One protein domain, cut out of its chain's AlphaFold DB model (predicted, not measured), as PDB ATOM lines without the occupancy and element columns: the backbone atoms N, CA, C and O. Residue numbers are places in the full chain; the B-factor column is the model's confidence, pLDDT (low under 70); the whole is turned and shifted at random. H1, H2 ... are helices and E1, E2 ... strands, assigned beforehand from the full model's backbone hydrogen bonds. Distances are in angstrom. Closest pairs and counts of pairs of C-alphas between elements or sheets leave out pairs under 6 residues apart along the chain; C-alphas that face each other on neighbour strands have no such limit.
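This is residues 724 to 806 of the 809 residues of an uncharacterized protein of Spirochaetes bacterium (UniProt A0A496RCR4). There is little regular structure: a small hairpin, E2 and E3, lies in the middle, with helix H2 packed by E2 and long loops around them. Strand E1 lies by H2, and short H1 directly follows E3. The 83 printed residues run E1, E2, E3, H1, H2; the sheet, E2 - E3, is antiparallel, and the class is mixed, with 30 residues in named elements. The whole is compact, radius of gyration of the C-alphas 12.1 A, spanning 32 by 26 by 23 A.

E2 is residues 753 to 756, 8.3 A, and E3 763 to 765, 7.1 A. H1 is 766 to 770, 6.0 A. H2, 792 to 804, 18.5 A, ends at C-alpha 804 (-57.376, 51.050, -45.692). E1, 729 to 733, 13.5 A, begins at C-alpha 729 (-41.546, 56.743, -41.406).

In the hairpin, N 754 and O 764 are 2.8 A apart, within hydrogen-bond range. The closest C-alphas of E2 and H2, Pro 753 and Ala 798, are 6.2 A apart; those of E1 and H2, Val 732 and Tyr 793, 6.5 A. E1 and E3 are apart. In H1 and H2 every O i to N i+4 pair is within hydrogen-bond range.

The printed part has no cut. The links E1 to E2 and H1 to H2 are long. Residues 742, 744 to 745 and 805 to 806 have pLDDT under 70.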
ATOM      1  N   SER A 724     -35.406  53.766 -46.547       94.38
ATOM      2  CA  SER A 724     -33.975  54.071 -46.617       94.38
ATOM      3  C   SER A 724     -33.609  55.071 -47.719       94.38
ATOM      4  O   SER A 724     -32.440  55.429 -47.829       94.38
ATOM      5  N   GLU A 725     -34.574  55.498 -48.536       92.38
ATOM      6  CA  GLU A 725     -34.368  56.447 -49.632       92.38
ATOM      7  C   GLU A 725     -35.048  57.792 -49.364       92.38
ATOM      8  O   GLU A 725     -34.367  58.802 -49.215       92.38
ATOM      9  N   CYS A 726     -36.377  57.820 -49.232       93.19
ATOM     10  CA  CYS A 726     -37.110  59.066 -48.984       93.19
ATOM     11  C   CYS A 726     -37.267  59.426 -47.498       93.19
ATOM     12  O   CYS A 726     -37.834  60.467 -47.183       93.19
ATOM     13  N   GLY A 727     -36.830  58.564 -46.574       92.81
ATOM     14  CA  GLY A 727     -36.954  58.795 -45.130       92.81
ATOM     15  C   GLY A 727     -38.368  58.631 -44.559       92.81
ATOM     16  O   GLY A 727     -38.544  58.807 -43.357       92.81
ATOM     17  N   ARG A 728     -39.372  58.272 -45.379       93.25
ATOM     18  CA  ARG A 728     -40.766  58.042 -44.946       93.25
ATOM     19  C   ARG A 728     -40.812  57.096 -43.746       93.25
ATOM     20  O   ARG A 728     -40.295  55.989 -43.851       93.25
ATOM     21  N   VAL A 729     -41.448  57.515 -42.654       90.31
ATOM     22  CA  VAL A 729     -41.546  56.743 -41.406       90.31
ATOM     23  C   VAL A 729     -42.885  56.008 -41.330       90.31
ATOM     24  O   VAL A 729     -43.929  56.545 -41.696       90.31
ATOM     25  N   TRP A 730     -42.845  54.774 -40.843       92.38
ATOM     26  CA  TRP A 730     -43.976  53.943 -40.470       92.38
ATOM     27  C   TRP A 730     -43.873  53.583 -38.996       92.38
ATOM     28  O   TRP A 730     -42.776  53.339 -38.493       92.38
ATOM     29  N   HIS A 731     -45.020  53.465 -38.341       87.81
ATOM     30  CA  HIS A 731     -45.097  53.097 -36.936       87.81
ATOM     31  C   HIS A 731     -45.903  51.816 -36.789       87.81
ATOM     32  O   HIS A 731     -46.978  51.674 -37.373       87.81
ATOM     33  N   VAL A 732     -45.346  50.859 -36.056       88.00
ATOM     34  CA  VAL A 732     -45.912  49.522 -35.875       88.00
ATOM     35  C   VAL A 732     -46.034  49.274 -34.384       88.00
ATOM     36  O   VAL A 732     -45.042  49.476 -33.689       88.00
ATOM     37  N   PRO A 733     -47.198  48.851 -33.863       85.38
ATOM     38  CA  PRO A 733     -47.306  48.476 -32.460       85.38
ATOM     39  C   PRO A 733     -46.211  47.470 -32.095       85.38
ATOM     40  O   PRO A 733     -45.909  46.584 -32.886       85.38
ATOM     41  N   LYS A 734     -45.615  47.550 -30.907       83.38
ATOM     42  CA  LYS A 734     -44.633  46.547 -30.453       83.38
ATOM     43  C   LYS A 734     -45.271  45.178 -30.220       83.38
ATOM     44  O   LYS A 734     -44.596  44.152 -30.263       83.38
ATOM     45  N   VAL A 735     -46.582  45.163 -29.976       80.00
ATOM     46  CA  VAL A 735     -47.395  43.959 -29.796       80.00
ATOM     47  C   VAL A 735     -48.488  43.951 -30.862       80.00
ATOM     48  O   VAL A 735     -49.390  44.782 -30.837       80.00
ATOM     49  N   PHE A 736     -48.399  43.013 -31.803       82.25
ATOM     50  CA  PHE A 736     -49.370  42.805 -32.878       82.25
ATOM     51  C   PHE A 736     -49.390  41.333 -33.292       82.25
ATOM     52  O   PHE A 736     -48.396  40.615 -33.135       82.25
ATOM     53  N   ASP A 737     -50.512  40.887 -33.850       79.56
ATOM     54  CA  ASP A 737     -50.639  39.523 -34.351       79.56
ATOM     55  C   ASP A 737     -49.765  39.320 -35.594       79.56
ATOM     56  O   ASP A 737     -49.774  40.111 -36.542       79.56
ATOM     57  N   ALA A 738     -48.991  38.231 -35.604       73.38
ATOM     58  CA  ALA A 738     -48.109  37.922 -36.718       73.38
ATOM     59  C   ALA A 738     -48.922  37.670 -37.993       73.38
ATOM     60  O   ALA A 738     -49.679  36.700 -38.092       73.38
ATOM     61  N   VAL A 739     -48.723  38.516 -39.004       79.25
ATOM     62  CA  VAL A 739     -49.411  38.349 -40.281       79.25
ATOM     63  C   VAL A 739     -48.711  37.268 -41.112       79.25
ATOM     64  O   VAL A 739     -47.531  37.372 -41.480       79.25
ATOM     65  N   ASN A 740     -49.451  36.194 -41.400       75.94
ATOM     66  CA  ASN A 740     -49.011  35.111 -42.279       75.94
ATOM     67  C   ASN A 740     -48.747  35.618 -43.707       75.94
ATOM     68  O   ASN A 740     -49.023  36.764 -44.039       75.94
ATOM     69  N   ARG A 741     -48.166  34.774 -44.570       72.81
ATOM     70  CA  ARG A 741     -47.822  35.148 -45.953       72.81
ATOM     71  C   ARG A 741     -49.021  35.787 -46.669       72.81
ATOM     72  O   ARG A 741     -50.013  35.112 -46.922       72.81
ATOM     73  N   ILE A 742     -48.870  37.053 -47.047       69.31
ATOM     74  CA  ILE A 742     -49.885  37.841 -47.752       69.31
ATOM     75  C   ILE A 742     -49.559  37.846 -49.248       69.31
ATOM     76  O   ILE A 742     -48.389  37.939 -49.631       69.31
ATOM     77  N   VAL A 743     -50.582  37.745 -50.096       72.25
ATOM     78  CA  VAL A 743     -50.483  37.998 -51.539       72.25
ATOM     79  C   VAL A 743     -51.456  39.120 -51.865       72.25
ATOM     80  O   VAL A 743     -52.658  38.900 -51.872       72.25
ATOM     81  N   LEU A 744     -50.934  40.315 -52.131       67.62
ATOM     82  CA  LEU A 744     -51.745  41.463 -52.529       67.62
ATOM     83  C   LEU A 744     -51.916  41.454 -54.054       67.62
ATOM     84  O   LEU A 744     -50.936  41.296 -54.785       67.62
ATOM     85  N   LYS A 745     -53.154  41.594 -54.542       67.94
ATOM     86  CA  LYS A 745     -53.469  41.736 -55.973       67.94
ATOM     87  C   LYS A 745     -54.050  43.122 -56.236       67.94
ATOM     88  O   LYS A 745     -55.153  43.413 -55.797       67.94
ATOM     89  N   GLY A 746     -53.319  43.942 -56.983       72.38
ATOM     90  CA  GLY A 746     -53.696  45.317 -57.311       72.38
ATOM     91  C   GLY A 746     -52.468  46.218 -57.385       72.38
ATOM     92  O   GLY A 746     -51.346  45.741 -57.204       72.38
ATOM     93  N   GLU A 747     -52.676  47.505 -57.654       77.62
ATOM     94  CA  GLU A 747     -51.622  48.512 -57.514       77.62
ATOM     95  C   GLU A 747     -51.400  48.785 -56.017       77.62
ATOM     96  O   GLU A 747     -52.345  49.186 -55.331       77.62
ATOM     97  N   PRO A 748     -50.205  48.501 -55.468       80.81
ATOM     98  CA  PRO A 748     -49.942  48.725 -54.054       80.81
ATOM     99  C   PRO A 748     -49.857  50.225 -53.758       80.81
ATOM    100  O   PRO A 748     -49.343  50.992 -54.571       80.81
ATOM    101  N   ASP A 749     -50.333  50.629 -52.578       88.00
ATOM    102  CA  ASP A 749     -50.282  52.029 -52.159       88.00
ATOM    103  C   ASP A 749     -48.825  52.545 -52.191       88.00
ATOM    104  O   ASP A 749     -47.948  51.885 -51.619       88.00
ATOM    105  N   PRO A 750     -48.532  53.701 -52.822       90.12
ATOM    106  CA  PRO A 750     -47.177  54.254 -52.898       90.12
ATOM    107  C   PRO A 750     -46.491  54.435 -51.529       90.12
ATOM    108  O   PRO A 750     -45.262  54.335 -51.425       90.12
ATOM    109  N   ALA A 751     -47.269  54.663 -50.467       90.69
ATOM    110  CA  ALA A 751     -46.819  54.788 -49.086       90.69
ATOM    111  C   ALA A 751     -46.557  53.446 -48.387       90.69
ATOM    112  O   ALA A 751     -45.868  53.440 -47.364       90.69
ATOM    113  N   SER A 752     -47.072  52.327 -48.904       91.94
ATOM    114  CA  SER A 752     -46.865  50.989 -48.338       91.94
ATOM    115  C   SER A 752     -45.389  50.570 -48.431       91.94
ATOM    116  O   SER A 752     -44.686  50.977 -49.362       91.94
ATOM    117  N   PRO A 753     -44.869  49.731 -47.513       93.31
ATOM    118  CA  PRO A 753     -43.548  49.137 -47.698       93.31
ATOM    119  C   PRO A 753     -43.530  48.192 -48.911       93.31
ATOM    120  O   PRO A 753     -44.354  47.285 -49.019       93.31
ATOM    121  N   ALA A 754     -42.548  48.365 -49.799       91.81
ATOM    122  CA  ALA A 754     -42.245  47.436 -50.893       91.81
ATOM    123  C   ALA A 754     -41.503  46.187 -50.391       91.81
ATOM    124  O   ALA A 754     -41.619  45.100 -50.958       91.81
ATOM    125  N   GLY A 755     -40.737  46.344 -49.309       91.94
ATOM    126  CA  GLY A 755     -40.011  45.273 -48.642       91.94
ATOM    127  C   GLY A 755     -38.598  45.668 -48.233       91.94
ATOM    128  O   GLY A 755     -38.130  46.778 -48.485       91.94
ATOM    129  N   LYS A 756     -37.926  44.722 -47.578       94.50
ATOM    130  CA  LYS A 756     -36.540  44.812 -47.128       94.50
ATOM    131  C   LYS A 756     -35.638  44.038 -48.079       94.50
ATOM    132  O   LYS A 756     -35.966  42.916 -48.475       94.50
ATOM    133  N   CYS A 757     -34.510  44.631 -48.444       93.44
ATOM    134  CA  CYS A 757     -33.474  43.969 -49.218       93.44
ATOM    135  C   CYS A 757     -32.804  42.880 -48.359       93.44
ATOM    136  O   CYS A 757     -32.304  43.205 -47.278       93.44
ATOM    137  N   PRO A 758     -32.764  41.610 -48.802       90.19
ATOM    138  CA  PRO A 758     -32.122  40.538 -48.043       90.19
ATOM    139  C   PRO A 758     -30.613  40.743 -47.865       90.19
ATOM    140  O   PRO A 758     -30.087  40.410 -46.807       90.19
ATOM    141  N   SER A 759     -29.938  41.307 -48.872       90.75
ATOM    142  CA  SER A 759     -28.490  41.530 -48.844       90.75
ATOM    143  C   SER A 759     -28.055  42.751 -48.029       90.75
ATOM    144  O   SER A 759     -27.181  42.627 -47.175       90.75
ATOM    145  N   CYS A 760     -28.635  43.936 -48.259       91.38
ATOM    146  CA  CYS A 760     -28.180  45.170 -47.593       91.38
ATOM    147  C   CYS A 760     -29.067  45.627 -46.424       91.38
ATOM    148  O   CYS A 760     -28.731  46.589 -45.739       91.38
ATOM    149  N   GLY A 761     -30.209  44.973 -46.190       91.25
ATOM    150  CA  GLY A 761     -31.107  45.275 -45.073       91.25
ATOM    151  C   GLY A 761     -31.921  46.566 -45.209       91.25
ATOM    152  O   GLY A 761     -32.758  46.823 -44.345       91.25
ATOM    153  N   LYS A 762     -31.724  47.350 -46.277       93.69
ATOM    154  CA  LYS A 762     -32.496  48.569 -46.547       93.69
ATOM    155  C   LYS A 762     -33.963  48.255 -46.814       93.69
ATOM    156  O   LYS A 762     -34.288  47.252 -47.451       93.69
ATOM    157  N   VAL A 763     -34.838  49.130 -46.338       94.38
ATOM    158  CA  VAL A 763     -36.294  49.032 -46.487       94.38
ATOM    159  C   VAL A 763     -36.747  50.127 -47.436       94.38
ATOM    160  O   VAL A 763     -36.315  51.264 -47.288       94.38
ATOM    161  N   TYR A 764     -37.628  49.817 -48.381       93.88
ATOM    162  CA  TYR A 764     -38.135  50.803 -49.338       93.88
ATOM    163  C   TYR A 764     -39.657  50.889 -49.283       93.88
ATOM    164  O   TYR A 764     -40.329  49.881 -49.044       93.88
ATOM    165  N   CYS A 765     -40.208  52.084 -49.513       94.38
ATOM    166  CA  CYS A 765     -41.623  52.239 -49.846       94.38
ATOM    167  C   CYS A 765     -41.856  51.889 -51.319       94.38
ATOM    168  O   CYS A 765     -40.918  51.892 -52.119       94.38
ATOM    169  N   VAL A 766     -43.102  51.583 -51.670       92.94
ATOM    170  CA  VAL A 766     -43.518  51.265 -53.043       92.94
ATOM    171  C   VAL A 766     -43.131  52.379 -54.007       92.94
ATOM    172  O   VAL A 766     -42.539  52.090 -55.037       92.94
ATOM    173  N   GLU A 767     -43.373  53.642 -53.655       93.50
ATOM    174  CA  GLU A 767     -43.037  54.797 -54.497       93.50
ATOM    175  C   GLU A 767     -41.551  54.856 -54.884       93.50
ATOM    176  O   GLU A 767     -41.220  54.974 -56.060       93.50
ATOM    177  N   CYS A 768     -40.647  54.709 -53.912       93.06
ATOM    178  CA  CYS A 768     -39.206  54.678 -54.169       93.06
ATOM    179  C   CYS A 768     -38.804  53.435 -54.973       93.06
ATOM    180  O   CYS A 768     -38.022  53.514 -55.919       93.06
ATOM    181  N   ALA A 769     -39.385  52.283 -54.638       91.38
ATOM    182  CA  ALA A 769     -39.074  51.025 -55.302       91.38
ATOM    183  C   ALA A 769     -39.622  50.933 -56.739       91.38
ATOM    184  O   ALA A 769     -39.118  50.130 -57.520       91.38
ATOM    185  N   MET A 770     -40.612  51.750 -57.125       89.00
ATOM    186  CA  MET A 770     -41.154  51.789 -58.494       89.00
ATOM    187  C   MET A 770     -40.103  52.182 -59.535       89.00
ATOM    188  O   MET A 770     -40.154  51.696 -60.665       89.00
ATOM    189  N   ASN A 771     -39.106  52.981 -59.149       84.88
ATOM    190  CA  ASN A 771     -37.972  53.325 -60.012       84.88
ATOM    191  C   ASN A 771     -37.029  52.131 -60.263       84.88
ATOM    192  O   ASN A 771     -36.177  52.184 -61.148       84.88
ATOM    193  N   HIS A 772     -37.204  51.048 -59.502       88.44
ATOM    194  CA  HIS A 772     -36.392  49.834 -59.501       88.44
ATOM    195  C   HIS A 772     -37.295  48.591 -59.594       88.44
ATOM    196  O   HIS A 772     -37.209  47.656 -58.799       88.44
ATOM    197  N   LEU A 773     -38.229  48.597 -60.549       87.06
ATOM    198  CA  LEU A 773     -39.144  47.486 -60.805       87.06
ATOM    199  C   LEU A 773     -38.634  46.629 -61.975       87.06
ATOM    200  O   LEU A 773     -38.659  47.056 -63.127       87.06
ATOM    201  N   GLU A 774     -38.240  45.385 -61.698       83.50
ATOM    202  CA  GLU A 774     -37.773  44.434 -62.713       83.50
ATOM    203  C   GLU A 774     -38.661  43.187 -62.741       83.50
ATOM    204  O   GLU A 774     -38.827  42.489 -61.741       83.50
ATOM    205  N   GLY A 775     -39.261  42.881 -63.897       78.75
ATOM    206  CA  GLY A 775     -40.057  41.659 -64.069       78.75
ATOM    207  C   GLY A 775     -41.215  41.522 -63.069       78.75
ATOM    208  O   GLY A 775     -41.442  40.433 -62.540       78.75
ATOM    209  N   ASN A 776     -41.927  42.624 -62.795       80.50
ATOM    210  CA  ASN A 776     -42.997  42.730 -61.790       80.50
ATOM    211  C   ASN A 776     -42.547  42.447 -60.344       80.50
ATOM    212  O   ASN A 776     -43.352  42.024 -59.510       80.50
ATOM    213  N   ARG A 777     -41.263  42.653 -60.028       84.88
ATOM    214  CA  ARG A 777     -40.735  42.585 -58.663       84.88
ATOM    215  C   ARG A 777     -39.925  43.830 -58.346       84.88
ATOM    216  O   ARG A 777     -39.055  44.215 -59.118       84.88
ATOM    217  N   PHE A 778     -40.207  44.431 -57.198       91.62
ATOM    218  CA  PHE A 778     -39.396  45.517 -56.667       91.62
ATOM    219  C   PHE A 778     -38.001  45.000 -56.315       91.62
ATOM    220  O   PHE A 778     -37.877  43.985 -55.621       91.62
ATOM    221  N   THR A 779     -36.961  45.685 -56.779       91.69
ATOM    222  CA  THR A 779     -35.561  45.370 -56.496       91.69
ATOM    223  C   THR A 779     -34.893  46.502 -55.718       91.69
ATOM    224  O   THR A 779     -35.356  47.640 -55.675       91.69
ATOM    225  N   CYS A 780     -33.822  46.166 -55.008       90.75
ATOM    226  CA  CYS A 780     -33.042  47.114 -54.231       90.75
ATOM    227  C   CYS A 780     -32.229  48.031 -55.153       90.75
ATOM    228  O   CYS A 780     -31.418  47.531 -55.932       90.75
ATOM    229  N   ALA A 781     -32.340  49.349 -54.967       88.00
ATOM    230  CA  ALA A 781     -31.614  50.350 -55.753       88.00
ATOM    231  C   ALA A 781     -30.082  50.146 -55.761       88.00
ATOM    232  O   ALA A 781     -29.437  50.360 -56.783       88.00
ATOM    233  N   ASP A 782     -29.495  49.689 -54.645       87.56
ATOM    234  CA  ASP A 782     -28.033  49.552 -54.538       87.56
ATOM    235  C   ASP A 782     -27.453  48.245 -55.098       87.56
ATOM    236  O   ASP A 782     -26.311  48.223 -55.550       87.56
ATOM    237  N   CYS A 783     -28.179  47.127 -54.986       90.38
ATOM    238  CA  CYS A 783     -27.622  45.791 -55.254       90.38
ATOM    239  C   CYS A 783     -28.471  44.924 -56.191       90.38
ATOM    240  O   CYS A 783     -28.071  43.805 -56.502       90.38
ATOM    241  N   GLY A 784     -29.633  45.411 -56.636       87.50
ATOM    242  CA  GLY A 784     -30.507  44.720 -57.586       87.50
ATOM    243  C   GLY A 784     -31.255  43.503 -57.029       87.50
ATOM    244  O   GLY A 784     -32.020  42.873 -57.757       87.50
ATOM    245  N   GLU A 785     -31.089  43.143 -55.752       92.12
ATOM    246  CA  GLU A 785     -31.823  42.009 -55.181       92.12
ATOM    247  C   GLU A 785     -33.325  42.291 -55.011       92.12
ATOM    248  O   GLU A 785     -33.693  43.395 -54.604       92.12
ATOM    249  N   PRO A 786     -34.212  41.295 -55.223       92.19
ATOM    250  CA  PRO A 786     -35.644  41.454 -54.985       92.19
ATOM    251  C   PRO A 786     -35.963  41.771 -53.518       92.19
ATOM    252  O   PRO A 786     -35.589  41.014 -52.614       92.19
ATOM    253  N   LEU A 787     -36.721  42.844 -53.290       92.06
ATOM    254  CA  LEU A 787     -37.223  43.221 -51.972       92.06
ATOM    255  C   LEU A 787     -38.225  42.179 -51.463       92.06
ATOM    256  O   LEU A 787     -39.026  41.623 -52.220       92.06
ATOM    257  N   LYS A 788     -38.185  41.900 -50.155       90.88
ATOM    258  CA  LYS A 788     -39.071  40.921 -49.513       90.88
ATOM    259  C   LYS A 788     -39.781  41.521 -48.308       90.88
ATOM    260  O   LYS A 788     -39.170  42.176 -47.473       90.88
ATOM    261  N   LEU A 789     -41.057  41.184 -48.146       89.44
ATOM    262  CA  LEU A 789     -41.793  41.351 -46.886       89.44
ATOM    263  C   LEU A 789     -41.421  40.211 -45.918       89.44
ATOM    264  O   LEU A 789     -42.251  39.381 -45.535       89.44
ATOM    265  N   SER A 790     -40.126  40.078 -45.620       84.25
ATOM    266  CA  SER A 790     -39.588  38.976 -44.815       84.25
ATOM    267  C   SER A 790     -39.923  39.120 -43.331       84.25
ATOM    268  O   SER A 790     -40.201  38.110 -42.693       84.25
ATOM    269  N   GLU A 791     -39.950  40.351 -42.826       88.88
ATOM    270  CA  GLU A 791     -40.176  40.687 -41.417       88.88
ATOM    271  C   GLU A 791     -41.670  40.833 -41.095       88.88
ATOM    272  O   GLU A 791     -42.449  41.311 -41.926       88.88
ATOM    273  N   ASN A 792     -42.076  40.471 -39.874       88.00
ATOM    274  CA  ASN A 792     -43.481  40.539 -39.449       88.00
ATOM    275  C   ASN A 792     -44.037  41.972 -39.478       88.00
ATOM    276  O   ASN A 792     -45.167  42.165 -39.919       88.00
ATOM    277  N   TYR A 793     -43.237  42.976 -39.098       89.38
ATOM    278  CA  TYR A 793     -43.664  44.381 -39.106       89.38
ATOM    279  C   TYR A 793     -43.956  44.895 -40.528       89.38
ATOM    280  O   TYR A 793     -44.892  45.657 -40.735       89.38
ATOM    281  N   LEU A 794     -43.211  44.429 -41.540       90.81
ATOM    282  CA  LEU A 794     -43.440  44.803 -42.942       90.81
ATOM    283  C   LEU A 794     -44.739  44.209 -43.477       90.81
ATOM    284  O   LEU A 794     -45.443  44.859 -44.244       90.81
ATOM    285  N   ARG A 795     -45.058  42.972 -43.078       90.44
ATOM    286  CA  ARG A 795     -46.325  42.326 -43.444       90.44
ATOM    287  C   ARG A 795     -47.503  42.986 -42.748       90.44
ATOM    288  O   ARG A 795     -48.512  43.208 -43.402       90.44
ATOM    289  N   TYR A 796     -47.350  43.326 -41.470       90.25
ATOM    290  CA  TYR A 796     -48.335  44.109 -40.729       90.25
ATOM    291  C   TYR A 796     -48.634  45.430 -41.440       90.25
ATOM    292  O   TYR A 796     -49.782  45.695 -41.782       90.25
ATOM    293  N   LEU A 797     -47.597  46.203 -41.775       89.44
ATOM    294  CA  LEU A 797     -47.755  47.464 -42.499       89.44
ATOM    295  C   LEU A 797     -48.434  47.267 -43.859       89.44
ATOM    296  O   LEU A 797     -49.392  47.965 -44.169       89.44
ATOM    297  N   ALA A 798     -47.987  46.297 -44.661       88.38
ATOM    298  CA  ALA A 798     -48.601  46.016 -45.958       88.38
ATOM    299  C   ALA A 798     -50.081  45.590 -45.836       88.38
ATOM    300  O   ALA A 798     -50.891  45.956 -46.686       88.38
ATOM    301  N   ALA A 799     -50.445  44.847 -44.782       86.38
ATOM    302  CA  ALA A 799     -51.827  44.464 -44.490       86.38
ATOM    303  C   ALA A 799     -52.691  45.672 -44.097       86.38
ATOM    304  O   ALA A 799     -53.794  45.822 -44.614       86.38
ATOM    305  N   GLU A 800     -52.173  46.548 -43.234       87.50
ATOM    306  CA  GLU A 800     -52.833  47.789 -42.808       87.50
ATOM    307  C   GLU A 800     -53.143  48.708 -43.999       87.50
ATOM    308  O   GLU A 800     -54.268  49.190 -44.147       87.50
ATOM    309  N   PHE A 801     -52.174  48.913 -44.898       86.81
ATOM    310  CA  PHE A 801     -52.397  49.700 -46.114       86.81
ATOM    311  C   PHE A 801     -53.416  49.034 -47.051       86.81
ATOM    312  O   PHE A 801     -54.281  49.715 -47.598       86.81
ATOM    313  N   ALA A 802     -53.377  47.706 -47.198       80.31
ATOM    314  CA  ALA A 802     -54.360  46.984 -48.007       80.31
ATOM    315  C   ALA A 802     -55.789  47.098 -47.440       80.31
ATOM    316  O   ALA A 802     -56.738  47.307 -48.201       80.31
ATOM    317  N   ALA A 803     -55.936  47.028 -46.112       77.25
ATOM    318  CA  ALA A 803     -57.214  47.183 -45.424       77.25
ATOM    319  C   ALA A 803     -57.794  48.600 -45.582       77.25
ATOM    320  O   ALA A 803     -58.994  48.746 -45.813       77.25
ATOM    321  N   LYS A 804     -56.952  49.645 -45.527       73.31
ATOM    322  CA  LYS A 804     -57.376  51.050 -45.692       73.31
ATOM    323  C   LYS A 804     -57.866  51.394 -47.102       73.31
ATOM    324  O   LYS A 804     -58.723  52.263 -47.239       73.31
ATOM    325  N   HIS A 805     -57.373  50.708 -48.135       63.03
ATOM    326  CA  HIS A 805     -57.693  51.004 -49.540       63.03
ATOM    327  C   HIS A 805     -58.653  49.999 -50.202       63.03
ATOM    328  O   HIS A 805     -58.766  49.959 -51.426       63.03
ATOM    329  N   GLY A 806     -59.394  49.217 -49.407       52.09
ATOM    330  CA  GLY A 806     -60.487  48.372 -49.905       52.09
ATOM    331  C   GLY A 806     -60.046  47.166 -50.744       52.09
ATOM    332  O   GLY A 806     -60.856  46.610 -51.486       52.09
TER     333      GLY A 806